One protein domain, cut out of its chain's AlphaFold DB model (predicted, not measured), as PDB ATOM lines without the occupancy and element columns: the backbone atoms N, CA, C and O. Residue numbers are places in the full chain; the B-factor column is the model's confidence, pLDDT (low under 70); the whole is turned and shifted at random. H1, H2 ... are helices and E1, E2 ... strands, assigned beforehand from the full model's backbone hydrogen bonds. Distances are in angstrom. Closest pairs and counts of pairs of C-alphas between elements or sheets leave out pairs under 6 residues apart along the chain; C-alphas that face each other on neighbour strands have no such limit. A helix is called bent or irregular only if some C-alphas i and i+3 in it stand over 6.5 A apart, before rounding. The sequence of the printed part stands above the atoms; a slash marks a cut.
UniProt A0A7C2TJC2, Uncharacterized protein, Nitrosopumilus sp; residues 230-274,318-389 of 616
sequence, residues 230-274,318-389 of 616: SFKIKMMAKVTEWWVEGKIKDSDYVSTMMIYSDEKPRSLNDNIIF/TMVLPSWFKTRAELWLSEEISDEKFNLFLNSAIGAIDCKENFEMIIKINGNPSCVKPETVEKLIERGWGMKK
ATOM      1  N   SER A 230     -20.320  23.381  64.490       72.25
ATOM      2  CA  SER A 230     -21.626  22.741  64.254       72.25
ATOM      3  C   SER A 230     -22.824  23.676  64.469       72.25
ATOM      4  O   SER A 230     -23.886  23.432  63.897       72.25
ATOM      5  N   PHE A 231     -22.688  24.733  65.276       71.81
ATOM      6  CA  PHE A 231     -23.701  25.779  65.434       71.81
ATOM      7  C   PHE A 231     -23.660  26.759  64.259       71.81
ATOM      8  O   PHE A 231     -24.708  27.032  63.676       71.81
ATOM      9  N   LYS A 232     -22.465  27.225  63.850       74.69
ATOM     10  CA  LYS A 232     -22.312  28.103  62.672       74.69
ATOM     11  C   LYS A 232     -22.960  27.493  61.429       74.69
ATOM     12  O   LYS A 232     -23.788  28.141  60.798       74.69
ATOM     13  N   ILE A 233     -22.659  26.224  61.137       80.81
ATOM     14  CA  ILE A 233     -23.214  25.489  59.988       80.81
ATOM     15  C   ILE A 233     -24.751  25.423  60.050       80.81
ATOM     16  O   ILE A 233     -25.414  25.707  59.056       80.81
ATOM     17  N   LYS A 234     -25.341  25.134  61.221       81.00
ATOM     18  CA  LYS A 234     -26.808  25.120  61.403       81.00
ATOM     19  C   LYS A 234     -27.438  26.497  61.185       81.00
ATOM     20  O   LYS A 234     -28.509  26.583  60.589       81.00
ATOM     21  N   MET A 235     -26.784  27.564  61.643       78.00
ATOM     22  CA  MET A 235     -27.284  28.931  61.482       78.00
ATOM     23  C   MET A 235     -27.194  29.392  60.020       78.00
ATOM     24  O   MET A 235     -28.179  29.875  59.467       78.00
ATOM     25  N   MET A 236     -26.066  29.126  59.353       86.81
ATOM     26  CA  MET A 236     -25.897  29.314  57.907       86.81
ATOM     27  C   MET A 236     -26.959  28.544  57.109       86.81
ATOM     28  O   MET A 236     -27.542  29.093  56.176       86.81
ATOM     29  N   ALA A 237     -27.260  27.297  57.489       87.25
ATOM     30  CA  ALA A 237     -28.307  26.496  56.856       87.25
ATOM     31  C   ALA A 237     -29.694  27.124  57.054       87.25
ATOM     32  O   ALA A 237     -30.448  27.245  56.092       87.25
ATOM     33  N   LYS A 238     -30.015  27.611  58.259       87.38
ATOM     34  CA  LYS A 238     -31.311  28.251  58.538       87.38
ATOM     35  C   LYS A 238     -31.510  29.562  57.768       87.38
ATOM     36  O   LYS A 238     -32.575  29.788  57.201       87.38
ATOM     37  N   VAL A 239     -30.466  30.380  57.680       83.44
ATOM     38  CA  VAL A 239     -30.435  31.610  56.869       83.44
ATOM     39  C   VAL A 239     -30.554  31.290  55.371       83.44
ATOM     40  O   VAL A 239     -31.257  31.978  54.632       83.44
ATOM     41  N   THR A 240     -29.923  30.202  54.924       91.25
ATOM     42  CA  THR A 240     -30.003  29.727  53.535       91.25
ATOM     43  C   THR A 240     -31.381  29.169  53.185       91.25
ATOM     44  O   THR A 240     -31.873  29.443  52.094       91.25
ATOM     45  N   GLU A 241     -32.046  28.466  54.105       88.00
ATOM     46  CA  GLU A 241     -33.445  28.051  53.960       88.00
ATOM     47  C   GLU A 241     -34.346  29.278  53.753       88.00
ATOM     48  O   GLU A 241     -35.044  29.351  52.744       88.00
ATOM     49  N   TRP A 242     -34.246  30.299  54.612       84.88
ATOM     50  CA  TRP A 242     -35.032  31.533  54.484       84.88
ATOM     51  C   TRP A 242     -34.819  32.262  53.150       84.88
ATOM     52  O   TRP A 242     -35.777  32.773  52.566       84.88
ATOM     53  N   TRP A 243     -33.592  32.294  52.627       92.94
ATOM     54  CA  TRP A 243     -33.295  32.878  51.313       92.94
ATOM     55  C   TRP A 243     -33.801  32.013  50.140       92.94
ATOM     56  O   TRP A 243     -34.326  32.521  49.138       92.94
ATOM     57  N   VAL A 244     -33.726  30.685  50.260       89.31
ATOM     58  CA  VAL A 244     -34.316  29.750  49.289       89.31
ATOM     59  C   VAL A 244     -35.849  29.866  49.279       89.31
ATOM     60  O   VAL A 244     -36.448  29.913  48.203       89.31
ATOM     61  N   GLU A 245     -36.487  30.048  50.431       88.81
ATOM     62  CA  GLU A 245     -37.925  30.323  50.556       88.81
ATOM     63  C   GLU A 245     -38.329  31.742  50.102       88.81
ATOM     64  O   GLU A 245     -39.501  31.981  49.821       88.81
ATOM     65  N   GLY A 246     -37.380  32.682  50.002       83.81
ATOM     66  CA  GLY A 246     -37.639  34.080  49.633       83.81
ATOM     67  C   GLY A 246     -38.126  34.971  50.784       83.81
ATOM     68  O   GLY A 246     -38.707  36.023  50.531       83.81
ATOM     69  N   LYS A 247     -37.891  34.564  52.039       77.44
ATOM     70  CA  LYS A 247     -38.215  35.330  53.259       77.44
ATOM     71  C   LYS A 247     -37.233  36.480  53.523       77.44
ATOM     72  O   LYS A 247     -37.604  37.444  54.183       77.44
ATOM     73  N   ILE A 248     -36.009  36.387  52.999       77.69
ATOM     74  CA  ILE A 248     -34.972  37.434  53.050       77.69
ATOM     75  C   ILE A 248     -34.406  37.696  51.648       77.69
ATOM     76  O   ILE A 248     -34.460  36.815  50.784       77.69
ATOM     77  N   LYS A 249     -33.881  38.903  51.399       80.31
ATOM     78  CA  LYS A 249     -33.362  39.305  50.078       80.31
ATOM     79  C   LYS A 249     -31.915  38.848  49.894       80.31
ATOM     80  O   LYS A 249     -31.215  38.547  50.857       80.31
ATOM     81  N   ASP A 250     -31.450  38.866  48.646       76.69
ATOM     82  CA  ASP A 250     -30.064  38.548  48.274       76.69
ATOM     83  C   ASP A 250     -29.032  39.388  49.053       76.69
ATOM     84  O   ASP A 250     -28.017  38.849  49.486       76.69
ATOM     85  N   SER A 251     -29.309  40.679  49.280       73.00
ATOM     86  CA  SER A 251     -28.480  41.578  50.102       73.00
ATOM     87  C   SER A 251     -28.337  41.080  51.537       73.00
ATOM     88  O   SER A 251     -27.230  40.937  52.049       73.00
ATOM     89  N   ASP A 252     -29.475  40.795  52.164       73.75
ATOM     90  CA  ASP A 252     -29.580  40.467  53.583       73.75
ATOM     91  C   ASP A 252     -28.892  39.120  53.833       73.75
ATOM     92  O   ASP A 252     -28.059  38.985  54.726       73.75
ATOM     93  N   TYR A 253     -29.161  38.157  52.947       84.81
ATOM     94  CA  TYR A 253     -28.516  36.855  52.926       84.81
ATOM     95  C   TYR A 253     -26.988  36.945  52.775       84.81
ATOM     96  O   TYR A 253     -26.274  36.287  53.530       84.81
ATOM     97  N   VAL A 254     -26.459  37.751  51.843       77.56
ATOM     98  CA  VAL A 254     -24.998  37.884  51.674       77.56
ATOM     99  C   VAL A 254     -24.347  38.450  52.935       77.56
ATOM    100  O   VAL A 254     -23.369  37.869  53.407       77.56
ATOM    101  N   SER A 255     -24.906  39.518  53.511       67.56
ATOM    102  CA  SER A 255     -24.387  40.112  54.746       67.56
ATOM    103  C   SER A 255     -24.397  39.115  55.906       67.56
ATOM    104  O   SER A 255     -23.381  38.944  56.577       67.56
ATOM    105  N   THR A 256     -25.499  38.387  56.115       73.31
ATOM    106  CA  THR A 256     -25.578  37.377  57.182       73.31
ATOM    107  C   THR A 256     -24.614  36.208  56.955       73.31
ATOM    108  O   THR A 256     -24.017  35.714  57.908       73.31
ATOM    109  N   MET A 257     -24.403  35.769  55.713       78.75
ATOM    110  CA  MET A 257     -23.473  34.673  55.426       78.75
ATOM    111  C   MET A 257     -22.001  35.071  55.593       78.75
ATOM    112  O   MET A 257     -21.212  34.242  56.047       78.75
ATOM    113  N   MET A 258     -21.638  36.331  55.313       67.44
ATOM    114  CA  MET A 258     -20.286  36.853  55.571       67.44
ATOM    115  C   MET A 258     -19.912  36.847  57.062       67.44
ATOM    116  O   MET A 258     -18.740  36.671  57.382       67.44
ATOM    117  N   ILE A 259     -20.886  36.971  57.973       66.69
ATOM    118  CA  ILE A 259     -20.663  36.888  59.431       66.69
ATOM    119  C   ILE A 259     -20.246  35.469  59.866       66.69
ATOM    120  O   ILE A 259     -19.514  35.307  60.843       66.69
ATOM    121  N   TYR A 260     -20.684  34.427  59.148       68.00
ATOM    122  CA  TYR A 260     -20.409  33.030  59.508       68.00
ATOM    123  C   TYR A 260     -19.265  32.380  58.716       68.00
ATOM    124  O   TYR A 260     -18.680  31.406  59.196       68.00
ATOM    125  N   SER A 261     -18.910  32.901  57.537       63.00
ATOM    126  CA  SER A 261     -17.711  32.476  56.811       63.00
ATOM    127  C   SER A 261     -16.452  33.104  57.423       63.00
ATOM    128  O   SER A 261     -16.185  34.282  57.208       63.00
ATOM    129  N   ASP A 262     -15.628  32.312  58.116       56.12
ATOM    130  CA  ASP A 262     -14.386  32.766  58.782       56.12
ATOM    131  C   ASP A 262     -13.271  33.283  57.824       56.12
ATOM    132  O   ASP A 262     -12.150  33.571  58.253       56.12
ATOM    133  N   GLU A 263     -13.547  33.424  56.523       46.66
ATOM    134  CA  GLU A 263     -12.637  33.997  55.527       46.66
ATOM    135  C   GLU A 263     -12.925  35.489  55.293       46.66
ATOM    136  O   GLU A 263     -13.927  35.859  54.686       46.66
ATOM    137  N   LYS A 264     -11.994  36.363  55.698       38.31
ATOM    138  CA  LYS A 264     -12.070  37.797  55.371       38.31
ATOM    139  C   LYS A 264     -11.893  38.017  53.855       38.31
ATOM    140  O   LYS A 264     -10.827  37.657  53.335       38.31
ATOM    141  N   PRO A 265     -12.858  38.633  53.139       35.25
ATOM    142  CA  PRO A 265     -12.672  39.011  51.738       35.25
ATOM    143  C   PRO A 265     -11.560  40.067  51.599       35.25
ATOM    144  O   PRO A 265     -11.216  40.756  52.554       35.25
ATOM    145  N   ARG A 266     -10.960  40.176  50.404       37.94
ATOM    146  CA  ARG A 266      -9.765  41.015  50.147       37.94
ATOM    147  C   ARG A 266      -9.932  42.107  49.077       37.94
ATOM    148  O   ARG A 266      -8.938  42.733  48.718       37.94
ATOM    149  N   SER A 267     -11.134  42.307  48.532       33.50
ATOM    150  CA  SER A 267     -11.374  43.253  47.421       33.50
ATOM    151  C   SER A 267     -12.784  43.875  47.384       33.50
ATOM    152  O   SER A 267     -13.265  44.272  46.325       33.50
ATOM    153  N   LEU A 268     -13.434  44.013  48.541       31.53
ATOM    154  CA  LEU A 268     -14.569  44.923  48.749       31.53
ATOM    155  C   LEU A 268     -14.155  45.937  49.823       31.53
ATOM    156  O   LEU A 268     -13.382  45.572  50.706       31.53
ATOM    157  N   ASN A 269     -14.618  47.189  49.718       32.47
ATOM    158  CA  ASN A 269     -14.280  48.250  50.679       32.47
ATOM    159  C   ASN A 269     -14.616  47.805  52.115       32.47
ATOM    160  O   ASN A 269     -15.622  47.123  52.313       32.47
ATOM    161  N   ASP A 270     -13.772  48.183  53.081       34.97
ATOM    162  CA  ASP A 270     -13.710  47.625  54.442       34.97
ATOM    163  C   ASP A 270     -14.901  47.979  55.368       34.97
ATOM    164  O   ASP A 270     -14.720  48.486  56.473       34.97
ATOM    165  N   ASN A 271     -16.130  47.642  54.972       32.53
ATOM    166  CA  ASN A 271     -17.285  47.617  55.868       32.53
ATOM    167  C   ASN A 271     -17.228  46.335  56.717       32.53
ATOM    168  O   ASN A 271     -17.718  45.275  56.316       32.53
ATOM    169  N   ILE A 272     -16.609  46.422  57.896       31.73
ATOM    170  CA  ILE A 272     -16.656  45.355  58.902       31.73
ATOM    171  C   ILE A 272     -18.059  45.363  59.518       31.73
ATOM    172  O   ILE A 272     -18.367  46.226  60.331       31.73
ATOM    173  N   ILE A 273     -18.905  44.407  59.126       33.47
ATOM    174  CA  ILE A 273     -20.274  44.291  59.647       33.47
ATOM    175  C   ILE A 273     -20.228  43.782  61.095       33.47
ATOM    176  O   ILE A 273     -20.193  42.576  61.354       33.47
ATOM    177  N   PHE A 274     -20.226  44.725  62.032       36.66
ATOM    178  CA  PHE A 274     -20.662  44.521  63.411       36.66
ATOM    179  C   PHE A 274     -22.204  44.392  63.455       36.66
ATOM    180  O   PHE A 274     -22.862  44.562  62.421       36.66
ATOM    181  N   THR A 318     -27.797  47.107  44.934       45.47
ATOM    182  CA  THR A 318     -28.697  45.955  44.839       45.47
ATOM    183  C   THR A 318     -27.935  44.729  44.340       45.47
ATOM    184  O   THR A 318     -27.948  44.372  43.161       45.47
ATOM    185  N   MET A 319     -27.222  44.090  45.265       60.94
ATOM    186  CA  MET A 319     -26.483  42.861  45.031       60.94
ATOM    187  C   MET A 319     -27.464  41.720  44.755       60.94
ATOM    188  O   MET A 319     -28.103  41.207  45.667       60.94
ATOM    189  N   VAL A 320     -27.585  41.341  43.483       70.62
ATOM    190  CA  VAL A 320     -28.409  40.210  43.033       70.62
ATOM    191  C   VAL A 320     -27.528  38.975  42.880       70.62
ATOM    192  O   VAL A 320     -26.541  38.990  42.133       70.62
ATOM    193  N   LEU A 321     -27.889  37.893  43.564       74.31
ATOM    194  CA  LEU A 321     -27.177  36.628  43.502       74.31
ATOM    195  C   LEU A 321     -27.499  35.873  42.201       74.31
ATOM    196  O   LEU A 321     -28.630  35.896  41.707       74.31
ATOM    197  N   PRO A 322     -26.526  35.159  41.606       71.62
ATOM    198  CA  PRO A 322     -26.789  34.363  40.416       71.62
ATOM    199  C   PRO A 322     -27.796  33.240  40.693       71.62
ATOM    200  O   PRO A 322     -27.618  32.466  41.630       71.62
ATOM    201  N   SER A 323     -28.782  33.051  39.814       70.75
ATOM    202  CA  SER A 323     -29.799  31.994  39.962       70.75
ATOM    203  C   SER A 323     -29.223  30.575  40.081       70.75
ATOM    204  O   SER A 323     -29.817  29.732  40.746       70.75
ATOM    205  N   TRP A 324     -28.037  30.308  39.513       75.94
ATOM    206  CA  TRP A 324     -27.345  29.022  39.684       75.94
ATOM    207  C   TRP A 324     -26.930  28.747  41.136       75.94
ATOM    208  O   TRP A 324     -26.813  27.584  41.515       75.94
ATOM    209  N   PHE A 325     -26.693  29.791  41.940       83.69
ATOM    210  CA  PHE A 325     -26.270  29.654  43.331       83.69
ATOM    211  C   PHE A 325     -27.433  29.200  44.224       83.69
ATOM    212  O   PHE A 325     -27.220  28.376  45.109       83.69
ATOM    213  N   LYS A 326     -28.675  29.605  43.919       83.12
ATOM    214  CA  LYS A 326     -29.877  29.128  44.626       83.12
ATOM    215  C   LYS A 326     -30.032  27.606  44.529       83.12
ATOM    216  O   LYS A 326     -30.184  26.939  45.544       83.12
ATOM    217  N   THR A 327     -29.788  27.033  43.351       80.50
ATOM    218  CA  THR A 327     -29.732  25.570  43.164       80.50
ATOM    219  C   THR A 327     -28.534  24.900  43.852       80.50
ATOM    220  O   THR A 327     -28.533  23.688  44.035       80.50
ATOM    221  N   ARG A 328     -27.489  25.636  44.263       84.44
ATOM    222  CA  ARG A 328     -26.408  25.090  45.110       84.44
ATOM    223  C   ARG A 328     -26.722  25.183  46.599       84.44
ATOM    224  O   ARG A 328     -26.332  24.272  47.316       84.44
ATOM    225  N   ALA A 329     -27.452  26.207  47.029       89.25
ATOM    226  CA  ALA A 329     -28.057  26.276  48.354       89.25
ATOM    227  C   ALA A 329     -29.064  25.135  48.573       89.25
ATOM    228  O   ALA A 329     -28.929  24.387  49.533       89.25
ATOM    229  N   GLU A 330     -29.990  24.920  47.635       87.44
ATOM    230  CA  GLU A 330     -30.948  23.801  47.661       87.44
ATOM    231  C   GLU A 330     -30.242  22.435  47.810       87.44
ATOM    232  O   GLU A 330     -30.621  21.640  48.665       87.44
ATOM    233  N   LEU A 331     -29.162  22.200  47.050       85.12
ATOM    234  CA  LEU A 331     -28.348  20.973  47.125       85.12
ATOM    235  C   LEU A 331     -27.462  20.859  48.380       85.12
ATOM    236  O   LEU A 331     -26.913  19.792  48.644       85.12
ATOM    237  N   TRP A 332     -27.246  21.948  49.118       93.38
ATOM    238  CA  TRP A 332     -26.530  21.916  50.396       93.38
ATOM    239  C   TRP A 332     -27.497  21.610  51.541       93.38
ATOM    240  O   TRP A 332     -27.217  20.746  52.367       93.38
ATOM    241  N   LEU A 333     -28.689  22.218  51.511       91.19
ATOM    242  CA  LEU A 333     -29.789  21.916  52.428       91.19
ATOM    243  C   LEU A 333     -30.304  20.466  52.292       91.19
ATOM    244  O   LEU A 333     -30.855  19.936  53.253       91.19
ATOM    245  N   SER A 334     -30.112  19.812  51.138       90.62
ATOM    246  CA  SER A 334     -30.391  18.377  50.936       90.62
ATOM    247  C   SER A 334     -29.217  17.435  51.259       90.62
ATOM    248  O   SER A 334     -29.309  16.240  50.981       90.62
ATOM    249  N   GLU A 335     -28.115  17.947  51.823       90.38
ATOM    250  CA  GLU A 335     -26.860  17.218  52.107       90.38
ATOM    251  C   GLU A 335     -26.151  16.620  50.857       90.38
ATOM    252  O   GLU A 335     -25.186  15.862  50.970       90.38
ATOM    253  N   GLU A 336     -26.559  16.992  49.633       88.88
ATOM    254  CA  GLU A 336     -25.958  16.513  48.372       88.88
ATOM    255  C   GLU A 336     -24.601  17.170  48.035       88.88
ATOM    256  O   GLU A 336     -23.852  16.685  47.172       88.88
ATOM    257  N   ILE A 337     -24.244  18.269  48.710       86.50
ATOM    258  CA  ILE A 337     -22.895  18.852  48.710       86.50
ATOM    259  C   ILE A 337     -22.422  19.152  50.138       86.50
ATOM    260  O   ILE A 337     -23.219  19.506  50.994       86.50
ATOM    261  N   SER A 338     -21.114  19.035  50.388       87.81
ATOM    262  CA  SER A 338     -20.496  19.335  51.685       87.81
ATOM    263  C   SER A 338     -20.299  20.836  51.926       87.81
ATOM    264  O   SER A 338     -20.177  21.609  50.973       87.81
ATOM    265  N   ASP A 339     -20.160  21.231  53.193       83.69
ATOM    266  CA  ASP A 339     -19.978  22.628  53.628       83.69
ATOM    267  C   ASP A 339     -18.782  23.313  52.947       83.69
ATOM    268  O   ASP A 339     -18.908  24.410  52.411       83.69
ATOM    269  N   GLU A 340     -17.635  22.630  52.863       81.88
ATOM    270  CA  GLU A 340     -16.434  23.092  52.140       81.88
ATOM    271  C   GLU A 340     -16.749  23.457  50.675       81.88
ATOM    272  O   GLU A 340     -16.291  24.471  50.141       81.88
ATOM    273  N   LYS A 341     -17.576  22.637  50.020       79.81
ATOM    274  CA  LYS A 341     -17.971  22.805  48.620       79.81
ATOM    275  C   LYS A 341     -19.048  23.880  48.459       79.81
ATOM    276  O   LYS A 341     -19.049  24.572  47.442       79.81
ATOM    277  N   PHE A 342     -19.932  24.042  49.442       86.69
ATOM    278  CA  PHE A 342     -20.910  25.126  49.482       86.69
ATOM    279  C   PHE A 342     -20.243  26.490  49.713       86.69
ATOM    280  O   PHE A 342     -20.487  27.412  48.936       86.69
ATOM    281  N   ASN A 343     -19.314  26.595  50.664       80.69
ATOM    282  CA  ASN A 343     -18.534  27.811  50.923       80.69
ATOM    283  C   ASN A 343     -17.733  28.251  49.683       80.69
ATOM    284  O   ASN A 343     -17.713  29.430  49.333       80.69
ATOM    285  N   LEU A 344     -17.163  27.303  48.926       76.19
ATOM    286  CA  LEU A 344     -16.505  27.600  47.648       76.19
ATOM    287  C   LEU A 344     -17.479  28.171  46.594       76.19
ATOM    288  O   LEU A 344     -17.095  29.039  45.804       76.19
ATOM    289  N   PHE A 345     -18.743  27.730  46.579       78.31
ATOM    290  CA  PHE A 345     -19.779  28.332  45.733       78.31
ATOM    291  C   PHE A 345     -20.227  29.709  46.241       78.31
ATOM    292  O   PHE A 345     -20.402  30.603  45.415       78.31
ATOM    293  N   LEU A 346     -20.357  29.902  47.559       80.50
ATOM    294  CA  LEU A 346     -20.694  31.182  48.192       80.50
ATOM    295  C   LEU A 346     -19.656  32.251  47.824       80.50
ATOM    296  O   LEU A 346     -20.010  33.255  47.210       80.50
ATOM    297  N   ASN A 347     -18.369  31.975  48.055       71.69
ATOM    298  CA  ASN A 347     -17.249  32.845  47.675       71.69
ATOM    299  C   ASN A 347     -17.256  33.192  46.173       71.69
ATOM    300  O   ASN A 347     -16.976  34.326  45.776       71.69
ATOM    301  N   SER A 348     -17.629  32.232  45.319       70.44
ATOM    302  CA  SER A 348     -17.768  32.449  43.875       70.44
ATOM    303  C   SER A 348     -19.002  33.268  43.477       70.44
ATOM    304  O   SER A 348     -18.998  33.861  42.393       70.44
ATOM    305  N   ALA A 349     -20.063  33.263  44.287       70.31
ATOM    306  CA  ALA A 349     -21.303  33.989  44.036       70.31
ATOM    307  C   ALA A 349     -21.206  35.445  44.516       70.31
ATOM    308  O   ALA A 349     -21.578  36.349  43.769       70.31
ATOM    309  N   ILE A 350     -20.619  35.669  45.700       68.38
ATOM    310  CA  ILE A 350     -20.393  37.007  46.278       68.38
ATOM    311  C   ILE A 350     -19.269  37.792  45.584       68.38
ATOM    312  O   ILE A 350     -19.164  39.000  45.749       68.38
ATOM    313  N   GLY A 351     -18.449  37.122  44.766       61.03
ATOM    314  CA  GLY A 351     -17.418  37.760  43.945       61.03
ATOM    315  C   GLY A 351     -16.015  37.781  44.550       61.03
ATOM    316  O   GLY A 351     -15.117  38.306  43.906       61.03
ATOM    317  N   ALA A 352     -15.787  37.139  45.700       49.25
ATOM    318  CA  ALA A 352     -14.487  37.074  46.383       49.25
ATOM    319  C   ALA A 352     -13.386  36.291  45.619       49.25
ATOM    320  O   ALA A 352     -12.260  36.164  46.101       49.25
ATOM    321  N   ILE A 353     -13.692  35.757  44.430       51.59
ATOM    322  CA  ILE A 353     -12.746  35.073  43.538       51.59
ATOM    323  C   ILE A 353     -12.459  35.968  42.325       51.59
ATOM    324  O   ILE A 353     -13.028  35.785  41.244       51.59
ATOM    325  N   ASP A 354     -11.546  36.921  42.501       53.34
ATOM    326  CA  ASP A 354     -10.992  37.697  41.393       53.34
ATOM    327  C   ASP A 354      -9.994  36.875  40.569       53.34
ATOM    328  O   ASP A 354      -9.120  36.167  41.084       53.34
ATOM    329  N   CYS A 355     -10.092  37.005  39.248       61.56
ATOM    330  CA  CYS A 355      -9.097  36.461  38.339       61.56
ATOM    331  C   CYS A 355      -7.920  37.427  38.193       61.56
ATOM    332  O   CYS A 355      -8.103  38.635  38.068       61.56
ATOM    333  N   LYS A 356      -6.695  36.883  38.141       68.69
ATOM    334  CA  LYS A 356      -5.494  37.671  37.819       68.69
ATOM    335  C   LYS A 356      -5.678  38.419  36.497       68.69
ATOM    336  O   LYS A 356      -6.327  37.902  35.587       68.69
ATOM    337  N   GLU A 357      -5.044  39.585  36.378       65.56
ATOM    338  CA  GLU A 357      -5.067  40.398  35.159       65.56
ATOM    339  C   GLU A 357      -4.870  39.549  33.894       65.56
ATOM    340  O   GLU A 357      -3.973  38.702  33.823       65.56
ATOM    341  N   ASN A 358      -5.677  39.821  32.864       75.38
ATOM    342  CA  ASN A 358      -5.724  39.075  31.599       75.38
ATOM    343  C   ASN A 358      -6.319  37.649  31.692       75.38
ATOM    344  O   ASN A 358      -6.081  36.825  30.806       75.38
ATOM    345  N   PHE A 359      -7.135  37.359  32.713       77.75
ATOM    346  CA  PHE A 359      -8.005  36.178  32.778       77.75
ATOM    347  C   PHE A 359      -9.471  36.586  33.029       77.75
ATOM    348  O   PHE A 359      -9.757  37.425  33.876       77.75
ATOM    349  N   GLU A 360     -10.409  35.961  32.317       78.38
ATOM    350  CA  GLU A 360     -11.854  36.046  32.567       78.38
ATOM    351  C   GLU A 360     -12.319  34.843  33.407       78.38
ATOM    352  O   GLU A 360     -11.864  33.713  33.199       78.38
ATOM    353  N   MET A 361     -13.275  35.052  34.317       74.06
ATOM    354  CA  MET A 361     -13.939  33.950  35.023       74.06
ATOM    355  C   MET A 361     -15.045  33.331  34.159       74.06
ATOM    356  O   MET A 361     -15.986  34.014  33.750       74.06
ATOM    357  N   ILE A 362     -14.979  32.013  33.966       79.75
ATOM    358  CA  ILE A 362     -16.109  31.196  33.507       79.75
ATOM    359  C   ILE A 362     -16.625  30.313  34.646       79.75
ATOM    360  O   ILE A 362     -15.858  29.908  35.520       79.75
ATOM    361  N   ILE A 363     -17.909  29.961  34.600       71.56
ATOM    362  CA  ILE A 363     -18.484  28.910  35.450       71.56
ATOM    363  C   ILE A 363     -18.528  27.625  34.622       71.56
ATOM    364  O   ILE A 363     -19.164  27.600  33.571       71.56
ATOM    365  N   LYS A 364     -17.837  26.562  35.044       75.44
ATOM    366  CA  LYS A 364     -17.871  25.263  34.348       75.44
ATOM    367  C   LYS A 364     -19.257  24.619  34.448       75.44
ATOM    368  O   LYS A 364     -19.997  24.899  35.386       75.44
ATOM    369  N   ILE A 365     -19.590  23.686  33.548       66.62
ATOM    370  CA  ILE A 365     -20.878  22.956  33.617       66.62
ATOM    371  C   ILE A 365     -21.065  22.200  34.948       66.62
ATOM    372  O   ILE A 365     -22.185  22.094  35.440       66.62
ATOM    373  N   ASN A 366     -19.987  21.750  35.601       57.84
ATOM    374  CA  ASN A 366     -20.072  21.143  36.938       57.84
ATOM    375  C   ASN A 366     -20.289  22.156  38.088       57.84
ATOM    376  O   ASN A 366     -20.352  21.751  39.244       57.84
ATOM    377  N   GLY A 367     -20.423  23.452  37.789       51.41
ATOM    378  CA  GLY A 367     -20.616  24.545  38.744       51.41
ATOM    379  C   GLY A 367     -19.329  25.229  39.209       51.41
ATOM    380  O   GLY A 367     -19.405  26.320  39.762       51.41
ATOM    381  N   ASN A 368     -18.150  24.640  38.989       61.38
ATOM    382  CA  ASN A 368     -16.913  25.194  39.541       61.38
ATOM    383  C   ASN A 368     -16.474  26.455  38.765       61.38
ATOM    384  O   ASN A 368     -16.356  26.387  37.532       61.38
ATOM    385  N   PRO A 369     -16.141  27.574  39.436       67.00
ATOM    386  CA  PRO A 369     -15.512  28.716  38.779       67.00
ATOM    387  C   PRO A 369     -14.136  28.339  38.226       67.00
ATOM    388  O   PRO A 369     -13.464  27.422  38.710       67.00
ATOM    389  N   SER A 370     -13.690  29.028  37.179       78.38
ATOM    390  CA  SER A 370     -12.322  28.918  36.665       78.38
ATOM    391  C   SER A 370     -11.908  30.159  35.887       78.38
ATOM    392  O   SER A 370     -12.567  30.548  34.925       78.38
ATOM    393  N   CYS A 371     -10.766  30.723  36.267       80.50
ATOM    394  CA  CYS A 371     -10.093  31.772  35.514       80.50
ATOM    395  C   CYS A 371      -9.428  31.182  34.269       80.50
ATOM    396  O   CYS A 371      -8.580  30.292  34.364       80.50
ATOM    397  N   VAL A 372      -9.803  31.681  33.095       84.81
ATOM    398  CA  VAL A 372      -9.258  31.275  31.792       84.81
ATOM    399  C   VAL A 372      -8.888  32.518  30.992       84.81
ATOM    400  O   VAL A 372      -9.453  33.586  31.204       84.81
ATOM    401  N   LYS A 373      -7.934  32.421  30.067       86.44
ATOM    402  CA  LYS A 373      -7.593  33.586  29.241       86.44
ATOM    403  C   LYS A 373      -8.761  33.969  28.312       86.44
ATOM    404  O   LYS A 373      -9.425  33.046  27.823       86.44
ATOM    405  N   PRO A 374      -8.982  35.263  28.003       85.62
ATOM    406  CA  PRO A 374     -10.059  35.729  27.124       85.62
ATOM    407  C   PRO A 374     -10.197  34.933  25.816       85.62
ATOM    408  O   PRO A 374     -11.288  34.470  25.493       85.62
ATOM    409  N   GLU A 375      -9.091  34.628  25.122       85.94
ATOM    410  CA  GLU A 375      -9.081  33.871  23.855       85.94
ATOM    411  C   GLU A 375      -9.479  32.383  23.980       85.94
ATOM    412  O   GLU A 375      -9.494  31.640  22.988       85.94
ATOM    413  N   THR A 376      -9.776  31.937  25.203       86.44
ATOM    414  CA  THR A 376     -10.202  30.576  25.564       86.44
ATOM    415  C   THR A 376     -11.667  30.530  26.019       86.44
ATOM    416  O   THR A 376     -12.272  29.462  25.963       86.44
ATOM    417  N   VAL A 377     -12.254  31.664  26.430       84.19
ATOM    418  CA  VAL A 377     -13.622  31.748  26.976       84.19
ATOM    419  C   VAL A 377     -14.648  31.224  25.978       84.19
ATOM    420  O   VAL A 377     -15.390  30.294  26.286       84.19
ATOM    421  N   GLU A 378     -14.649  31.768  24.761       81.62
ATOM    422  CA  GLU A 378     -15.616  31.412  23.715       81.62
ATOM    423  C   GLU A 378     -15.506  29.928  23.348       81.62
ATOM    424  O   GLU A 378     -16.499  29.210  23.387       81.62
ATOM    425  N   LYS A 379     -14.281  29.420  23.170       85.06
ATOM    426  CA  LYS A 379     -14.007  28.002  22.870       85.06
ATOM    427  C   LYS A 379     -14.462  27.044  23.975       85.06
ATOM    428  O   LYS A 379     -14.720  25.877  23.689       85.06
ATOM    429  N   LEU A 380     -14.523  27.485  25.232       81.81
ATOM    430  CA  LEU A 380     -15.034  26.679  26.348       81.81
ATOM    431  C   LEU A 380     -16.562  26.758  26.470       81.81
ATOM    432  O   LEU A 380     -17.171  25.813  26.967       81.81
ATOM    433  N   ILE A 381     -17.189  27.820  25.963       79.44
ATOM    434  CA  ILE A 381     -18.649  27.930  25.850       79.44
ATOM    435  C   ILE A 381     -19.147  27.100  24.659       79.44
ATOM    436  O   ILE A 381     -19.992  26.227  24.840       79.44
ATOM    437  N   GLU A 382     -18.558  27.277  23.471       82.75
ATOM    438  CA  GLU A 382     -18.877  26.531  22.239       82.75
ATOM    439  C   GLU A 382     -18.797  25.009  22.415       82.75
ATOM    440  O   GLU A 382     -19.583  24.263  21.836       82.75
ATOM    441  N   ARG A 383     -17.839  24.533  23.220       82.06
ATOM    442  CA  ARG A 383     -17.648  23.101  23.497       82.06
ATOM    443  C   ARG A 383     -18.599  22.544  24.558       82.06
ATOM    444  O   ARG A 383     -18.557  21.342  24.798       82.06
ATOM    445  N   GLY A 384     -19.388  23.385  25.231       77.38
ATOM    446  CA  GLY A 384     -20.189  22.982  26.387       77.38
ATOM    447  C   GLY A 384     -19.331  22.617  27.604       77.38
ATOM    448  O   GLY A 384     -19.553  21.586  28.227       77.38
ATOM    449  N   TRP A 385     -18.305  23.414  27.918       71.25
ATOM    450  CA  TRP A 385     -17.450  23.224  29.104       71.25
ATOM    451  C   TRP A 385     -17.679  24.298  30.178       71.25
ATOM    452  O   TRP A 385     -17.385  24.049  31.348       71.25
ATOM    453  N   GLY A 386     -18.260  25.450  29.825       76.25
ATOM    454  CA  GLY A 386     -18.691  26.464  30.787       76.25
ATOM    455  C   GLY A 386     -19.621  27.535  30.210       76.25
ATOM    456  O   GLY A 386     -19.935  27.540  29.025       76.25
ATOM    457  N   MET A 387     -20.052  28.445  31.079       74.31
ATOM    458  CA  MET A 387     -20.950  29.568  30.807       74.31
ATOM    459  C   MET A 387     -20.235  30.891  31.122       74.31
ATOM    460  O   MET A 387     -19.449  30.968  32.073       74.31
ATOM    461  N   LYS A 388     -20.513  31.946  30.343       66.38
ATOM    462  CA  LYS A 388     -19.983  33.295  30.606       66.38
ATOM    463  C   LYS A 388     -20.769  33.946  31.748       66.38
ATOM    464  O   LYS A 388     -21.997  33.878  31.747       66.38
ATOM    465  N   LYS A 389     -20.083  34.606  32.690       57.12
ATOM    466  CA  LYS A 389     -20.744  35.470  33.688       57.12
ATOM    467  C   LYS A 389     -21.561  36.533  32.926       57.12
ATOM    468  O   LYS A 389     -20.995  37.158  32.022       57.12
TER     469      LYS A 389
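Overview. This is residues 230 to 274 and 318 to 389 of the 616 residues of an uncharacterized protein of Nitrosopumilus sp (UniProt A0A7C2TJC2). Two lobes stand side by side: four helices paired as two crossed hairpins, H1 with H2 and H3 with H4, and a small three-stranded sheet with H5 over one face. H4 grazes that sheet. The printed part has 117 residues, mostly helix, in the order H1 H2 H3 H4 E1 E2 H5 E3; the sheet, E2 E1 E3, is antiparallel. It is compact, radius of gyration of the C-alphas 15.1 A, spanning 43 by 34 by 26 A.

Along the chain. Find C-alpha 230 at (-21.626, 22.741, 64.254); from there H1 runs 22.6 A to residue 245. Next come H2, 250 to 260, H3, 323 to 333, 16.0 A, and H4, 339 to 350, 16.2 A. Then read E1, 360 to 364, E2, 369 to 372, H5, 374 to 382, and E3, 386 to 388, ending at (-19.983, 33.295, 30.606). H5 is irregular, but only just: C-alphas 375 and 378 are 7.0 A apart.

Arrangement. H1 and H2 touch as a hairpin, closest C-alphas Lys 232 and Tyr 260, 6.2 A. H1 touches H3 with residues 237 to 244 alone, at a steep tilt of 46 degrees; Val 244 and Lys 326 have the closest C-alphas, 6.5 A. H3 and H4 touch as a hairpin, closest C-alphas Trp 332 and Phe 342, 6.5 A. H4 only grazes the sheet, with residues 344 to 349. In the hairpin E1 and E2, N 362 and O 370 are 3.0 A apart; between E1 and E3, N 387 and O 363 are 2.8 A apart. H5 is on the sheet at a height of 8.1 A, over E1 and, only just, E3, with 3 C-alphas. E2, H5 and E3 form a split strand-helix-strand unit, two strands of one sheet joined through a helix, with E1 between them in the sheet; its crossover is right-handed. Every O i to N i+4 pair is within hydrogen-bond range in H1 and H4; H2 and H3 have 6 of 7, H5 3 of 5.

Size, cuts and confidence. The C-alphas farthest apart, Phe 274 and Arg 383, are 45.4 A apart. Residues 275 to 317 are not printed, and C-alphas 274 and 318 are 20.3 A apart across the cut. Of the links printed whole, none is long. Mean pLDDT of the printed part is 72.4; 35 residues are under 70, among them 258 to 274.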